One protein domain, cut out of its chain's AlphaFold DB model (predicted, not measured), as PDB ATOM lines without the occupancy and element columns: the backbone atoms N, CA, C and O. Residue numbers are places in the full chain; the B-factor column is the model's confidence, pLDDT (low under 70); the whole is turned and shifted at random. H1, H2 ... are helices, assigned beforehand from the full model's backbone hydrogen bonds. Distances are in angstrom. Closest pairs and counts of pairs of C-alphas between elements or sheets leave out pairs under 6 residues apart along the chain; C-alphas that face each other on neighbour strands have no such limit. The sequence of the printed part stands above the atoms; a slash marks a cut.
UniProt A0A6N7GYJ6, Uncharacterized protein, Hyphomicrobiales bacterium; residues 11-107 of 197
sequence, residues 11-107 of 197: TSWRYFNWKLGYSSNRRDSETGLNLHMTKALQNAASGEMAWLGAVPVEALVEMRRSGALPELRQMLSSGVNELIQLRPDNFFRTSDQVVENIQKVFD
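Overview. This is residues 11 to 107 of the 197 residues of an uncharacterized protein of Hyphomicrobiales bacterium (UniProt A0A6N7GYJ6). Two long helices, H2 and H7, cross at nearly a right angle and make the core, with the short H6 folding back beside H7 as a helical hairpin and packing on H2 as well. H5 packs on the later part of H7 and H3 on the last part of H2, while H1 and H4 lie far out, touching no other helix. The printed part has 97 residues with seven named helices, H1 to H7 in order along the chain, and no named strand: the class is all helix. The whole is compact, with a radius of gyration of the C-alphas of 14.2 A and spans of 39 by 27 by 24 A.

Along the chain. Begin with the longest helix, H2, residues 29 to 46: find C-alpha 29 at (175.491, 226.033, 127.563) and follow it 26.2 A to C-alpha 46 at (166.013, 228.927, 151.782). Then look at H7, residues 91 to 107, which runs 24.1 A and ends at C-alpha 107, (180.551, 213.253, 152.854). H6 is residues 80 to 86, 10.1 A; H5 is residues 69 to 76, 10.3 A; H3 is residues 50 to 54, 7.1 A. H4 is residues 57 to 65, 12.4 A, and H1 is residues 11 to 22, 16.3 A, beginning at C-alpha 11, (156.638, 234.280, 138.608).

Arrangement. H2 and H7 are the hub, touching three helices each. They touch through residues 36 to 44 of H2, closest at the C-alphas of Ala 40 and Ser 95, 4.1 A apart, and are only just about perpendicular, at 72 degrees. H6 and H7 form a helical hairpin at a shallow tilt of 28 degrees, opposite ways; their closest C-alphas, Val 80 and Thr 94, are 5.7 A apart. H6 touches residues 29 to 36 of H2 at a steep tilt of 65 degrees, closest at the C-alphas of Leu 33 and Asn 81, 6.2 A. H5 touches residues 98 to 105 of H7, closest at the C-alphas of Leu 76 and Asn 101, 5.3 A. H3 touches residues 41 to 46 of H2, with the C-alphas of Ala 45 and Gly 53 closest, 4.9 A. H4 and H5 are close but not clearly touching, and H1 and H2 are near each other. Every O i to N i+4 pair is within hydrogen-bond range in H1, H2, H4, H5, H6 and H7; H3 has 0 of 1, but 2 of 2 O i to N i+3 pairs.

Size, cuts and confidence. The C-alphas farthest apart, Tyr 22 and Asp 107, are 40.2 A apart. The printed part has no cut and no long link. Look at residues 22 to 28, which stand free; pLDDT is under 70 at residue 17 and residues 20 to 28, against a mean of 83.0 for the printed part.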
ATOM      1  N   THR A  11     157.059 233.550 139.813       78.38
ATOM      2  CA  THR A  11     156.638 234.280 138.608       78.38
ATOM      3  C   THR A  11     157.805 234.975 137.911       78.38
ATOM      4  O   THR A  11     157.873 234.948 136.682       78.38
ATOM      5  N   SER A  12     158.753 235.531 138.669       80.94
ATOM      6  CA  SER A  12     159.971 236.155 138.141       80.94
ATOM      7  C   SER A  12     160.844 235.137 137.414       80.94
ATOM      8  O   SER A  12     161.279 235.400 136.295       80.94
ATOM      9  N   TRP A  13     161.021 233.945 137.992       77.06
ATOM     10  CA  TRP A  13     161.737 232.837 137.354       77.06
ATOM     11  C   TRP A  13     161.039 232.342 136.091       77.06
ATOM     12  O   TRP A  13     161.683 232.157 135.060       77.06
ATOM     13  N   ARG A  14     159.712 232.188 136.131       70.25
ATOM     14  CA  ARG A  14     158.924 231.772 134.964       70.25
ATOM     15  C   ARG A  14     159.026 232.780 133.818       70.25
ATOM     16  O   ARG A  14     159.308 232.386 132.692       70.25
ATOM     17  N   TYR A  15     158.865 234.071 134.109       76.19
ATOM     18  CA  TYR A  15     158.991 235.136 133.113       76.19
ATOM     19  C   TYR A  15     160.413 235.230 132.551       76.19
ATOM     20  O   TYR A  15     160.604 235.371 131.343       76.19
ATOM     21  N   PHE A  16     161.423 235.096 133.412       78.94
ATOM     22  CA  PHE A  16     162.820 235.073 133.002       78.94
ATOM     23  C   PHE A  16     163.119 233.893 132.069       78.94
ATOM     24  O   PHE A  16     163.677 234.093 130.992       78.94
ATOM     25  N   ASN A  17     162.654 232.690 132.413       69.94
ATOM     26  CA  ASN A  17     162.775 231.508 131.562       69.94
ATOM     27  C   ASN A  17     162.055 231.667 130.228       69.94
ATOM     28  O   ASN A  17     162.593 231.265 129.203       69.94
ATOM     29  N   TRP A  18     160.871 232.280 130.207       71.31
ATOM     30  CA  TRP A  18     160.166 232.576 128.959       71.31
ATOM     31  C   TRP A  18     160.934 233.572 128.092       71.31
ATOM     32  O   TRP A  18     161.099 233.338 126.897       71.31
ATOM     33  N   LYS A  19     161.485 234.637 128.683       73.62
ATOM     34  CA  LYS A  19     162.323 235.609 127.968       73.62
ATOM     35  C   LYS A  19     163.606 234.969 127.421       73.62
ATOM     36  O   LYS A  19     164.007 235.256 126.290       73.62
ATOM     37  N   LEU A  20     164.230 234.074 128.187       68.25
ATOM     38  CA  LEU A  20     165.381 233.290 127.736       68.25
ATOM     39  C   LEU A  20     165.008 232.272 126.656       68.25
ATOM     40  O   LEU A  20     165.766 232.072 125.708       68.25
ATOM     41  N   GLY A  21     163.841 231.643 126.787       60.72
ATOM     42  CA  GLY A  21     163.280 230.704 125.823       60.72
ATOM     43  C   GLY A  21     162.988 231.376 124.486       60.72
ATOM     44  O   GLY A  21     163.347 230.838 123.453       60.72
ATOM     45  N   TYR A  22     162.454 232.595 124.502       59.22
ATOM     46  CA  TYR A  22     162.276 233.417 123.304       59.22
ATOM     47  C   TYR A  22     163.616 233.843 122.675       59.22
ATOM     48  O   TYR A  22     163.737 233.979 121.462       59.22
ATOM     49  N   SER A  23     164.659 233.986 123.495       57.09
ATOM     50  CA  SER A  23     166.023 234.309 123.053       57.09
ATOM     51  C   SER A  23     166.857 233.062 122.697       57.09
ATOM     52  O   SER A  23     168.074 233.164 122.531       57.09
ATOM     53  N   SER A  24     166.239 231.874 122.594       52.94
ATOM     54  CA  SER A  24     166.931 230.575 122.567       52.94
ATOM     55  C   SER A  24     167.839 230.332 121.370       52.94
ATOM     56  O   SER A  24     168.686 229.450 121.457       52.94
ATOM     57  N   ASN A  25     167.749 231.135 120.307       52.59
ATOM     58  CA  ASN A  25     168.700 231.081 119.192       52.59
ATOM     59  C   ASN A  25     170.132 231.523 119.595       52.59
ATOM     60  O   ASN A  25     171.032 231.557 118.765       52.59
ATOM     61  N   ARG A  26     170.340 231.903 120.868       53.09
ATOM     62  CA  ARG A  26     171.611 232.362 121.455       53.09
ATOM     63  C   ARG A  26     171.949 231.711 122.806       53.09
ATOM     64  O   ARG A  26     172.738 232.276 123.563       53.09
ATOM     65  N   ARG A  27     171.340 230.576 123.171       60.88
ATOM     66  CA  ARG A  27     171.660 229.931 124.456       60.88
ATOM     67  C   ARG A  27     173.009 229.215 124.383       60.88
ATOM     68  O   ARG A  27     173.108 228.125 123.839       60.88
ATOM     69  N   ASP A  28     174.018 229.842 124.973       69.19
ATOM     70  CA  ASP A  28     175.267 229.181 125.340       69.19
ATOM     71  C   ASP A  28     175.028 228.251 126.546       69.19
ATOM     72  O   ASP A  28     174.285 228.605 127.473       69.19
ATOM     73  N   SER A  29     175.641 227.067 126.529       72.50
ATOM     74  CA  SER A  29     175.491 226.033 127.563       72.50
ATOM     75  C   SER A  29     175.887 226.561 128.945       72.50
ATOM     76  O   SER A  29     175.216 226.288 129.941       72.50
ATOM     77  N   GLU A  30     176.898 227.428 128.992       78.56
ATOM     78  CA  GLU A  30     177.375 228.060 130.218       78.56
ATOM     79  C   GLU A  30     176.317 228.976 130.854       78.56
ATOM     80  O   GLU A  30     176.168 229.030 132.079       78.56
ATOM     81  N   THR A  31     175.532 229.681 130.035       78.88
ATOM     82  CA  THR A  31     174.473 230.569 130.537       78.88
ATOM     83  C   THR A  31     173.342 229.764 131.178       78.88
ATOM     84  O   THR A  31     172.838 230.156 132.232       78.88
ATOM     85  N   GLY A  32     172.976 228.625 130.582       81.81
ATOM     86  CA  GLY A  32     172.007 227.697 131.168       81.81
ATOM     87  C   GLY A  32     172.504 227.144 132.500       81.81
ATOM     88  O   GLY A  32     171.814 227.253 133.510       81.81
ATOM     89  N   LEU A  33     173.738 226.639 132.532       87.50
ATOM     90  CA  LEU A  33     174.323 226.086 133.750       87.50
ATOM     91  C   LEU A  33     174.332 227.100 134.900       87.50
ATOM     92  O   LEU A  33     173.851 226.801 135.989       87.50
ATOM     93  N   ASN A  34     174.813 228.321 134.650       87.50
ATOM     94  CA  ASN A  34     174.840 229.396 135.646       87.50
ATOM     95  C   ASN A  34     173.465 229.664 136.270       87.50
ATOM     96  O   ASN A  34     173.357 229.883 137.479       87.50
ATOM     97  N   LEU A  35     172.417 229.638 135.449       86.12
ATOM     98  CA  LEU A  35     171.059 229.900 135.896       86.12
ATOM     99  C   LEU A  35     170.541 228.807 136.833       86.12
ATOM    100  O   LEU A  35     170.049 229.106 137.920       86.12
ATOM    101  N   HIS A  36     170.679 227.549 136.416       89.50
ATOM    102  CA  HIS A  36     170.254 226.404 137.216       89.50
ATOM    103  C   HIS A  36     171.044 226.318 138.525       89.50
ATOM    104  O   HIS A  36     170.439 226.127 139.574       89.50
ATOM    105  N   MET A  37     172.360 226.562 138.487       91.50
ATOM    106  CA  MET A  37     173.197 226.620 139.690       91.50
ATOM    107  C   MET A  37     172.744 227.719 140.657       91.50
ATOM    108  O   MET A  37     172.641 227.480 141.856       91.50
ATOM    109  N   THR A  38     172.436 228.916 140.151       89.31
ATOM    110  CA  THR A  38     171.986 230.035 140.995       89.31
ATOM    111  C   THR A  38     170.663 229.708 141.681       89.31
ATOM    112  O   THR A  38     170.542 229.887 142.892       89.31
ATOM    113  N   LYS A  39     169.687 229.181 140.931       88.31
ATOM    114  CA  LYS A  39     168.387 228.806 141.498       88.31
ATOM    115  C   LYS A  39     168.518 227.669 142.510       88.31
ATOM    116  O   LYS A  39     167.900 227.721 143.569       88.31
ATOM    117  N   ALA A  40     169.351 226.679 142.211       90.56
ATOM    118  CA  ALA A  40     169.615 225.569 143.113       90.56
ATOM    119  C   ALA A  40     170.194 226.036 144.454       90.56
ATOM    120  O   ALA A  40     169.688 225.653 145.504       90.56
ATOM    121  N   LEU A  41     171.200 226.915 144.427       89.62
ATOM    122  CA  LEU A  41     171.812 227.453 145.643       89.62
ATOM    123  C   LEU A  41     170.838 228.319 146.454       89.62
ATOM    124  O   LEU A  41     170.839 228.237 147.677       89.62
ATOM    125  N   GLN A  42     169.977 229.107 145.802       87.94
ATOM    126  CA  GLN A  42     168.927 229.876 146.487       87.94
ATOM    127  C   GLN A  42     167.880 228.971 147.146       87.94
ATOM    128  O   GLN A  42     167.487 229.204 148.289       87.94
ATOM    129  N   ASN A  43     167.454 227.914 146.452       88.19
ATOM    130  CA  ASN A  43     166.528 226.928 147.005       88.19
ATOM    131  C   ASN A  43     167.160 226.197 148.202       88.19
ATOM    132  O   ASN A  43     166.516 226.040 149.232       88.19
ATOM    133  N   ALA A  44     168.435 225.814 148.099       87.69
ATOM    134  CA  ALA A  44     169.163 225.180 149.194       87.69
ATOM    135  C   ALA A  44     169.289 226.124 150.405       87.69
ATOM    136  O   ALA A  44     168.965 225.732 151.524       87.69
ATOM    137  N   ALA A  45     169.667 227.386 150.176       86.62
ATOM    138  CA  ALA A  45     169.809 228.405 151.217       86.62
ATOM    139  C   ALA A  45     168.484 228.837 151.873       86.62
ATOM    140  O   ALA A  45     168.500 229.358 152.982       86.62
ATOM    141  N   SER A  46     167.342 228.653 151.207       83.69
ATOM    142  CA  SER A  46     166.013 228.927 151.782       83.69
ATOM    143  C   SER A  46     165.358 227.701 152.424       83.69
ATOM    144  O   SER A  46     164.355 227.850 153.121       83.69
ATOM    145  N   GLY A  47     165.907 226.506 152.196       83.31
ATOM    146  CA  GLY A  47     165.380 225.237 152.688       83.31
ATOM    147  C   GLY A  47     166.387 224.480 153.549       83.31
ATOM    148  O   GLY A  47     166.773 224.933 154.624       83.31
ATOM    149  N   GLU A  48     166.790 223.301 153.074       74.81
ATOM    150  CA  GLU A  48     167.552 222.294 153.833       74.81
ATOM    151  C   GLU A  48     168.979 222.721 154.213       74.81
ATOM    152  O   GLU A  48     169.599 222.105 155.074       74.81
ATOM    153  N   MET A  49     169.522 223.764 153.582       82.56
ATOM    154  CA  MET A  49     170.897 224.229 153.778       82.56
ATOM    155  C   MET A  49     170.932 225.727 154.087       82.56
ATOM    156  O   MET A  49     171.683 226.481 153.468       82.56
ATOM    157  N   ALA A  50     170.128 226.167 155.059       83.69
ATOM    158  CA  ALA A  50     170.008 227.575 155.454       83.69
ATOM    159  C   ALA A  50     171.359 228.261 155.742       83.69
ATOM    160  O   ALA A  50     171.552 229.436 155.418       83.69
ATOM    161  N   TRP A  51     172.334 227.509 156.262       83.19
ATOM    162  CA  TRP A  51     173.698 227.978 156.514       83.19
ATOM    163  C   TRP A  51     174.413 228.510 155.253       83.19
ATOM    164  O   TRP A  51     175.276 229.379 155.372       83.19
ATOM    165  N   LEU A  52     174.037 228.069 154.041       83.62
ATOM    166  CA  LEU A  52     174.575 228.607 152.779       83.62
ATOM    167  C   LEU A  52     174.248 230.093 152.599       83.62
ATOM    168  O   LEU A  52     175.044 230.833 152.022       83.62
ATOM    169  N   GLY A  53     173.091 230.536 153.099       80.62
ATOM    170  CA  GLY A  53     172.694 231.943 153.093       80.62
ATOM    171  C   GLY A  53     173.436 232.789 154.133       80.62
ATOM    172  O   GLY A  53     173.454 234.012 154.018       80.62
ATOM    173  N   ALA A  54     174.072 232.148 155.116       82.62
ATOM    174  CA  ALA A  54     174.778 232.785 156.227       82.62
ATOM    175  C   ALA A  54     176.311 232.765 156.070       82.62
ATOM    176  O   ALA A  54     177.033 233.076 157.017       82.62
ATOM    177  N   VAL A  55     176.835 232.401 154.891       83.62
ATOM    178  CA  VAL A  55     178.285 232.359 154.640       83.62
ATOM    179  C   VAL A  55     178.877 233.779 154.708       83.62
ATOM    180  O   VAL A  55     178.498 234.630 153.898       83.62
ATOM    181  N   PRO A  56     179.840 234.053 155.614       84.38
ATOM    182  CA  PRO A  56     180.455 235.373 155.740       84.38
ATOM    183  C   PRO A  56     181.191 235.805 154.467       84.38
ATOM    184  O   PRO A  56     181.834 234.996 153.787       84.38
ATOM    185  N   VAL A  57     181.165 237.106 154.170       84.12
ATOM    186  CA  VAL A  57     181.817 237.674 152.976       84.12
ATOM    187  C   VAL A  57     183.328 237.445 153.014       84.12
ATOM    188  O   VAL A  57     183.941 237.162 151.986       84.12
ATOM    189  N   GLU A  58     183.932 237.496 154.196       83.88
ATOM    190  CA  GLU A  58     185.358 237.265 154.413       83.88
ATOM    191  C   GLU A  58     185.765 235.854 153.969       83.88
ATOM    192  O   GLU A  58     186.789 235.684 153.304       83.88
ATOM    193  N   ALA A  59     184.928 234.850 154.250       81.75
ATOM    194  CA  ALA A  59     185.161 233.473 153.820       81.75
ATOM    195  C   ALA A  59     185.058 233.329 152.292       81.75
ATOM    196  O   ALA A  59     185.867 232.634 151.675       81.75
ATOM    197  N   LEU A  60     184.114 234.032 151.654       82.88
ATOM    198  CA  LEU A  60     183.996 234.088 150.190       82.88
ATOM    199  C   LEU A  60     185.219 234.744 149.539       82.88
ATOM    200  O   LEU A  60     185.704 234.271 148.506       82.88
ATOM    201  N   VAL A  61     185.736 235.817 150.142       85.50
ATOM    202  CA  VAL A  61     186.957 236.492 149.683       85.50
ATOM    203  C   VAL A  61     188.159 235.557 149.791       85.50
ATOM    204  O   VAL A  61     188.939 235.473 148.841       85.50
ATOM    205  N   GLU A  62     188.292 234.819 150.890       83.38
ATOM    206  CA  GLU A  62     189.398 233.879 151.081       83.38
ATOM    207  C   GLU A  62     189.331 232.699 150.100       83.38
ATOM    208  O   GLU A  62     190.324 232.363 149.455       83.38
ATOM    209  N   MET A  63     188.143 232.128 149.880       81.56
ATOM    210  CA  MET A  63     187.935 231.093 148.859       81.56
ATOM    211  C   MET A  63     188.266 231.581 147.445       81.56
ATOM    212  O   MET A  63     188.807 230.830 146.630       81.56
ATOM    213  N   ARG A  64     187.964 232.849 147.138       82.44
ATOM    214  CA  ARG A  64     188.348 233.459 145.861       82.44
ATOM    215  C   ARG A  64     189.865 233.611 145.753       82.44
ATOM    216  O   ARG A  64     190.414 233.306 144.699       82.44
ATOM    217  N   ARG A  65     190.536 234.066 146.815       83.56
ATOM    218  CA  ARG A  65     191.998 234.249 146.849       83.56
ATOM    219  C   ARG A  65     192.759 232.934 146.723       83.56
ATOM    220  O   ARG A  65     193.778 232.899 146.043       83.56
ATOM    221  N   SER A  66     192.253 231.867 147.332       81.06
ATOM    222  CA  SER A  66     192.874 230.541 147.265       81.06
ATOM    223  C   SER A  66     192.693 229.841 145.915       81.06
ATOM    224  O   SER A  66     193.314 228.808 145.682       81.06
ATOM    225  N   GLY A  67     191.860 230.380 145.015       82.00
ATOM    226  CA  GLY A  67     191.609 229.784 143.702       82.00
ATOM    227  C   GLY A  67     190.829 228.467 143.758       82.00
ATOM    228  O   GLY A  67     190.796 227.749 142.768       82.00
ATOM    229  N   ALA A  68     190.191 228.153 144.889       78.31
ATOM    230  CA  ALA A  68     189.480 226.891 145.104       78.31
ATOM    231  C   ALA A  68     188.009 226.914 144.631       78.31
ATOM    232  O   ALA A  68     187.360 225.873 144.535       78.31
ATOM    233  N   LEU A  69     187.467 228.096 144.302       84.12
ATOM    234  CA  LEU A  69     186.090 228.245 143.804       84.12
ATOM    235  C   LEU A  69     185.807 227.550 142.456       84.12
ATOM    236  O   LEU A  69     184.712 227.005 142.324       84.12
ATOM    237  N   PRO A  70     186.710 227.542 141.454       87.81
ATOM    238  CA  PRO A  70     186.477 226.831 140.197       87.81
ATOM    239  C   PRO A  70     186.310 225.318 140.383       87.81
ATOM    240  O   PRO A  70     185.383 224.739 139.821       87.81
ATOM    241  N   GLU A  71     187.153 224.694 141.211       85.31
ATOM    242  CA  GLU A  71     187.062 223.263 141.534       85.31
ATOM    243  C   GLU A  71     185.759 222.955 142.276       85.31
ATOM    244  O   GLU A  71     185.021 222.044 141.898       85.31
ATOM    245  N   LEU A  72     185.422 223.766 143.287       86.75
ATOM    246  CA  LEU A  72     184.155 223.642 144.001       86.75
ATOM    247  C   LEU A  72     182.972 223.740 143.037       86.75
ATOM    248  O   LEU A  72     182.100 222.876 143.037       86.75
ATOM    249  N   ARG A  73     182.959 224.758 142.173       88.88
ATOM    250  CA  ARG A  73     181.916 224.938 141.163       88.88
ATOM    251  C   ARG A  73     181.792 223.711 140.266       88.88
ATOM    252  O   ARG A  73     180.670 223.287 140.017       88.88
ATOM    253  N   GLN A  74     182.907 223.138 139.813       91.75
ATOM    254  CA  GLN A  74     182.904 221.936 138.982       91.75
ATOM    255  C   GLN A  74     182.255 220.751 139.706       91.75
ATOM    256  O   GLN A  74     181.369 220.116 139.131       91.75
ATOM    257  N   MET A  75     182.636 220.498 140.964       90.44
ATOM    258  CA  MET A  75     182.042 219.435 141.782       90.44
ATOM    259  C   MET A  75     180.533 219.637 141.961       90.44
ATOM    260  O   MET A  75     179.758 218.705 141.763       90.44
ATOM    261  N   LEU A  76     180.107 220.866 142.261       92.25
ATOM    262  CA  LEU A  76     178.696 221.192 142.468       92.25
ATOM    263  C   LEU A  76     177.867 221.139 141.176       92.25
ATOM    264  O   LEU A  76     176.687 220.808 141.225       92.25
ATOM    265  N   SER A  77     178.468 221.448 140.026       93.88
ATOM    266  CA  SER A  77     177.793 221.430 138.720       93.88
ATOM    267  C   SER A  77     177.739 220.057 138.044       93.88
ATOM    268  O   SER A  77     177.180 219.936 136.953       93.88
ATOM    269  N   SER A  78     178.336 219.030 138.651       95.25
ATOM    270  CA  SER A  78     178.401 217.684 138.078       95.25
ATOM    271  C   SER A  78     176.998 217.119 137.816       95.25
ATOM    272  O   SER A  78     176.127 217.201 138.678       95.25
ATOM    273  N   GLY A  79     176.742 216.586 136.618       92.12
ATOM    274  CA  GLY A  79     175.438 216.007 136.259       92.12
ATOM    275  C   GLY A  79     174.329 217.028 135.953       92.12
ATOM    276  O   GLY A  79     173.252 216.655 135.491       92.12
ATOM    277  N   VAL A  80     174.552 218.324 136.201       93.38
ATOM    278  CA  VAL A  80     173.518 219.357 136.021       93.38
ATOM    279  C   VAL A  80     173.295 219.662 134.541       93.38
ATOM    280  O   VAL A  80     172.161 219.869 134.116       93.38
ATOM    281  N   ASN A  81     174.358 219.684 133.737       90.94
ATOM    282  CA  ASN A  81     174.258 220.054 132.326       90.94
ATOM    283  C   ASN A  81     173.451 219.022 131.522       90.94
ATOM    284  O   ASN A  81     172.670 219.381 130.645       90.94
ATOM    285  N   GLU A  82     173.582 217.745 131.869       92.12
ATOM    286  CA  GLU A  82     172.827 216.629 131.308       92.12
ATOM    287  C   GLU A  82     171.326 216.788 131.594       92.12
ATOM    288  O   GLU A  82     170.489 216.636 130.702       92.12
ATOM    289  N   LEU A  83     170.971 217.186 132.819       90.69
ATOM    290  CA  LEU A  83     169.583 217.455 133.202       90.69
ATOM    291  C   LEU A  83     168.999 218.663 132.458       90.69
ATOM    292  O   LEU A  83     167.839 218.621 132.038       90.69
ATOM    293  N   ILE A  84     169.801 219.711 132.243       88.19
ATOM    294  CA  ILE A  84     169.403 220.885 131.452       88.19
ATOM    295  C   ILE A  84     169.122 220.487 130.000       88.19
ATOM    296  O   ILE A  84     168.137 220.948 129.423       88.19
ATOM    297  N   GLN A  85     169.960 219.633 129.407       86.94
ATOM    298  CA  GLN A  85     169.774 219.157 128.033       86.94
ATOM    299  C   GLN A  85     168.499 218.319 127.877       86.94
ATOM    300  O   GLN A  85     167.816 218.439 126.862       86.94
ATOM    301  N   LEU A  86     168.151 217.514 128.885       88.06
ATOM    302  CA  LEU A  86     166.924 216.712 128.884       88.06
ATOM    303  C   LEU A  86     165.664 217.566 129.066       88.06
ATOM    304  O   LEU A  86     164.662 217.346 128.382       88.06
ATOM    305  N   ARG A  87     165.679 218.504 130.022       83.19
ATOM    306  CA  ARG A  87     164.527 219.362 130.326       83.19
ATOM    307  C   ARG A  87     164.968 220.717 130.909       83.19
ATOM    308  O   ARG A  87     165.063 220.854 132.132       83.19
ATOM    309  N   PRO A  88     165.181 221.745 130.068       82.25
ATOM    310  CA  PRO A  88     165.770 223.021 130.487       82.25
ATOM    311  C   PRO A  88     164.852 223.892 131.359       82.25
ATOM    312  O   PRO A  88     165.298 224.866 131.948       82.25
ATOM    313  N   ASP A  89     163.559 223.589 131.438       80.31
ATOM    314  CA  ASP A  89     162.589 224.278 132.293       80.31
ATOM    315  C   ASP A  89     162.446 223.633 133.687       80.31
ATOM    316  O   ASP A  89     161.702 224.131 134.533       80.31
ATOM    317  N   ASN A  90     163.176 222.546 133.964       84.94
ATOM    318  CA  ASN A  90     163.050 221.772 135.196       84.94
ATOM    319  C   ASN A  90     164.088 222.144 136.258       84.94
ATOM    320  O   ASN A  90     165.055 221.423 136.505       84.94
ATOM    321  N   PHE A  91     163.841 223.263 136.933       85.88
ATOM    322  CA  PHE A  91     164.712 223.760 138.000       85.88
ATOM    323  C   PHE A  91     164.706 222.885 139.248       85.88
ATOM    324  O   PHE A  91     165.694 222.887 139.977       85.88
ATOM    325  N   PHE A  92     163.629 222.134 139.492       88.38
ATOM    326  CA  PHE A  92     163.524 221.249 140.651       88.38
ATOM    327  C   PHE A  92     164.560 220.130 140.567       88.38
ATOM    328  O   PHE A  92     165.420 220.046 141.430       88.38
ATOM    329  N   ARG A  93     164.593 219.380 139.456       90.31
ATOM    330  CA  ARG A  93     165.559 218.278 139.284       90.31
ATOM    331  C   ARG A  93     167.011 218.735 139.319       90.31
ATOM    332  O   ARG A  93     167.848 218.056 139.894       90.31
ATOM    333  N   THR A  94     167.319 219.885 138.720       90.94
ATOM    334  CA  THR A  94     168.676 220.438 138.812       90.94
ATOM    335  C   THR A  94     169.003 220.935 140.215       90.94
ATOM    336  O   THR A  94     170.161 220.879 140.605       90.94
ATOM    337  N   SER A  95     168.010 221.421 140.971       89.75
ATOM    338  CA  SER A  95     168.212 221.813 142.371       89.75
ATOM    339  C   SER A  95     168.514 220.595 143.233       89.75
ATOM    340  O   SER A  95     169.512 220.616 143.944       89.75
ATOM    341  N   ASP A  96     167.720 219.529 143.095       91.81
ATOM    342  CA  ASP A  96     167.930 218.259 143.798       91.81
ATOM    343  C   ASP A  96     169.344 217.722 143.521       91.81
ATOM    344  O   ASP A  96     170.093 217.437 144.450       91.81
ATOM    345  N   GLN A  97     169.769 217.702 142.250       95.44
ATOM    346  CA  GLN A  97     171.109 217.245 141.870       95.44
ATOM    347  C   GLN A  97     172.231 218.073 142.513       95.44
ATOM    348  O   GLN A  97     173.247 217.525 142.933       95.44
ATOM    349  N   VAL A  98     172.079 219.398 142.586       93.62
ATOM    350  CA  VAL A  98     173.076 220.267 143.229       93.62
ATOM    351  C   VAL A  98     173.121 220.018 144.734       93.62
ATOM    352  O   VAL A  98     174.210 219.970 145.296       93.62
ATOM    353  N   VAL A  99     171.970 219.828 145.383       90.38
ATOM    354  CA  VAL A  99     171.887 219.477 146.809       90.38
ATOM    355  C   VAL A  99     172.582 218.139 147.074       90.38
ATOM    356  O   VAL A  99     173.433 218.064 147.963       90.38
ATOM    357  N   GLU A 100     172.315 217.120 146.256       92.62
ATOM    358  CA  GLU A 100     173.010 215.827 146.310       92.62
ATOM    359  C   GLU A 100     174.525 215.988 146.113       92.62
ATOM    360  O   GLU A 100     175.318 215.387 146.838       92.62
ATOM    361  N   ASN A 101     174.954 216.838 145.174       93.50
ATOM    362  CA  ASN A 101     176.372 217.114 144.951       93.50
ATOM    363  C   ASN A 101     177.024 217.785 146.168       93.50
ATOM    364  O   ASN A 101     178.141 217.419 146.529       93.50
ATOM    365  N   ILE A 102     176.346 218.738 146.821       89.38
ATOM    366  CA  ILE A 102     176.838 219.369 148.057       89.38
ATOM    367  C   ILE A 102     177.020 218.306 149.144       89.38
ATOM    368  O   ILE A 102     178.100 218.217 149.732       89.38
ATOM    369  N   GLN A 103     175.997 217.476 149.376       88.50
ATOM    370  CA  GLN A 103     176.041 216.402 150.372       88.50
ATOM    371  C   GLN A 103     177.185 215.432 150.081       88.50
ATOM    372  O   GLN A 103     178.011 215.174 150.951       88.50
ATOM    373  N   LYS A 104     177.314 214.983 148.830       90.75
ATOM    374  CA  LYS A 104     178.395 214.097 148.399       90.75
ATOM    375  C   LYS A 104     179.774 214.708 148.638       90.75
ATOM    376  O   LYS A 104     180.650 214.038 149.176       90.75
ATOM    377  N   VAL A 105     179.980 215.974 148.278       88.94
ATOM    378  CA  VAL A 105     181.254 216.677 148.506       88.94
ATOM    379  C   VAL A 105     181.572 216.764 150.002       88.94
ATOM    380  O   VAL A 105     182.727 216.610 150.406       88.94
ATOM    381  N   PHE A 106     180.557 216.975 150.839       84.06
ATOM    382  CA  PHE A 106     180.703 217.055 152.292       84.06
ATOM    383  C   PHE A 106     180.981 215.684 152.913       84.06
ATOM    384  O   PHE A 106     181.858 215.565 153.773       84.06
ATOM    385  N   ASP A 107     180.320 214.634 152.437       84.50
ATOM    386  CA  ASP A 107     180.551 213.253 152.854       84.50
ATOM    387  C   ASP A 107     181.933 212.758 152.429       84.50
ATOM    388  O   ASP A 107     182.649 212.145 153.222       84.50
TER     389      ASP A 107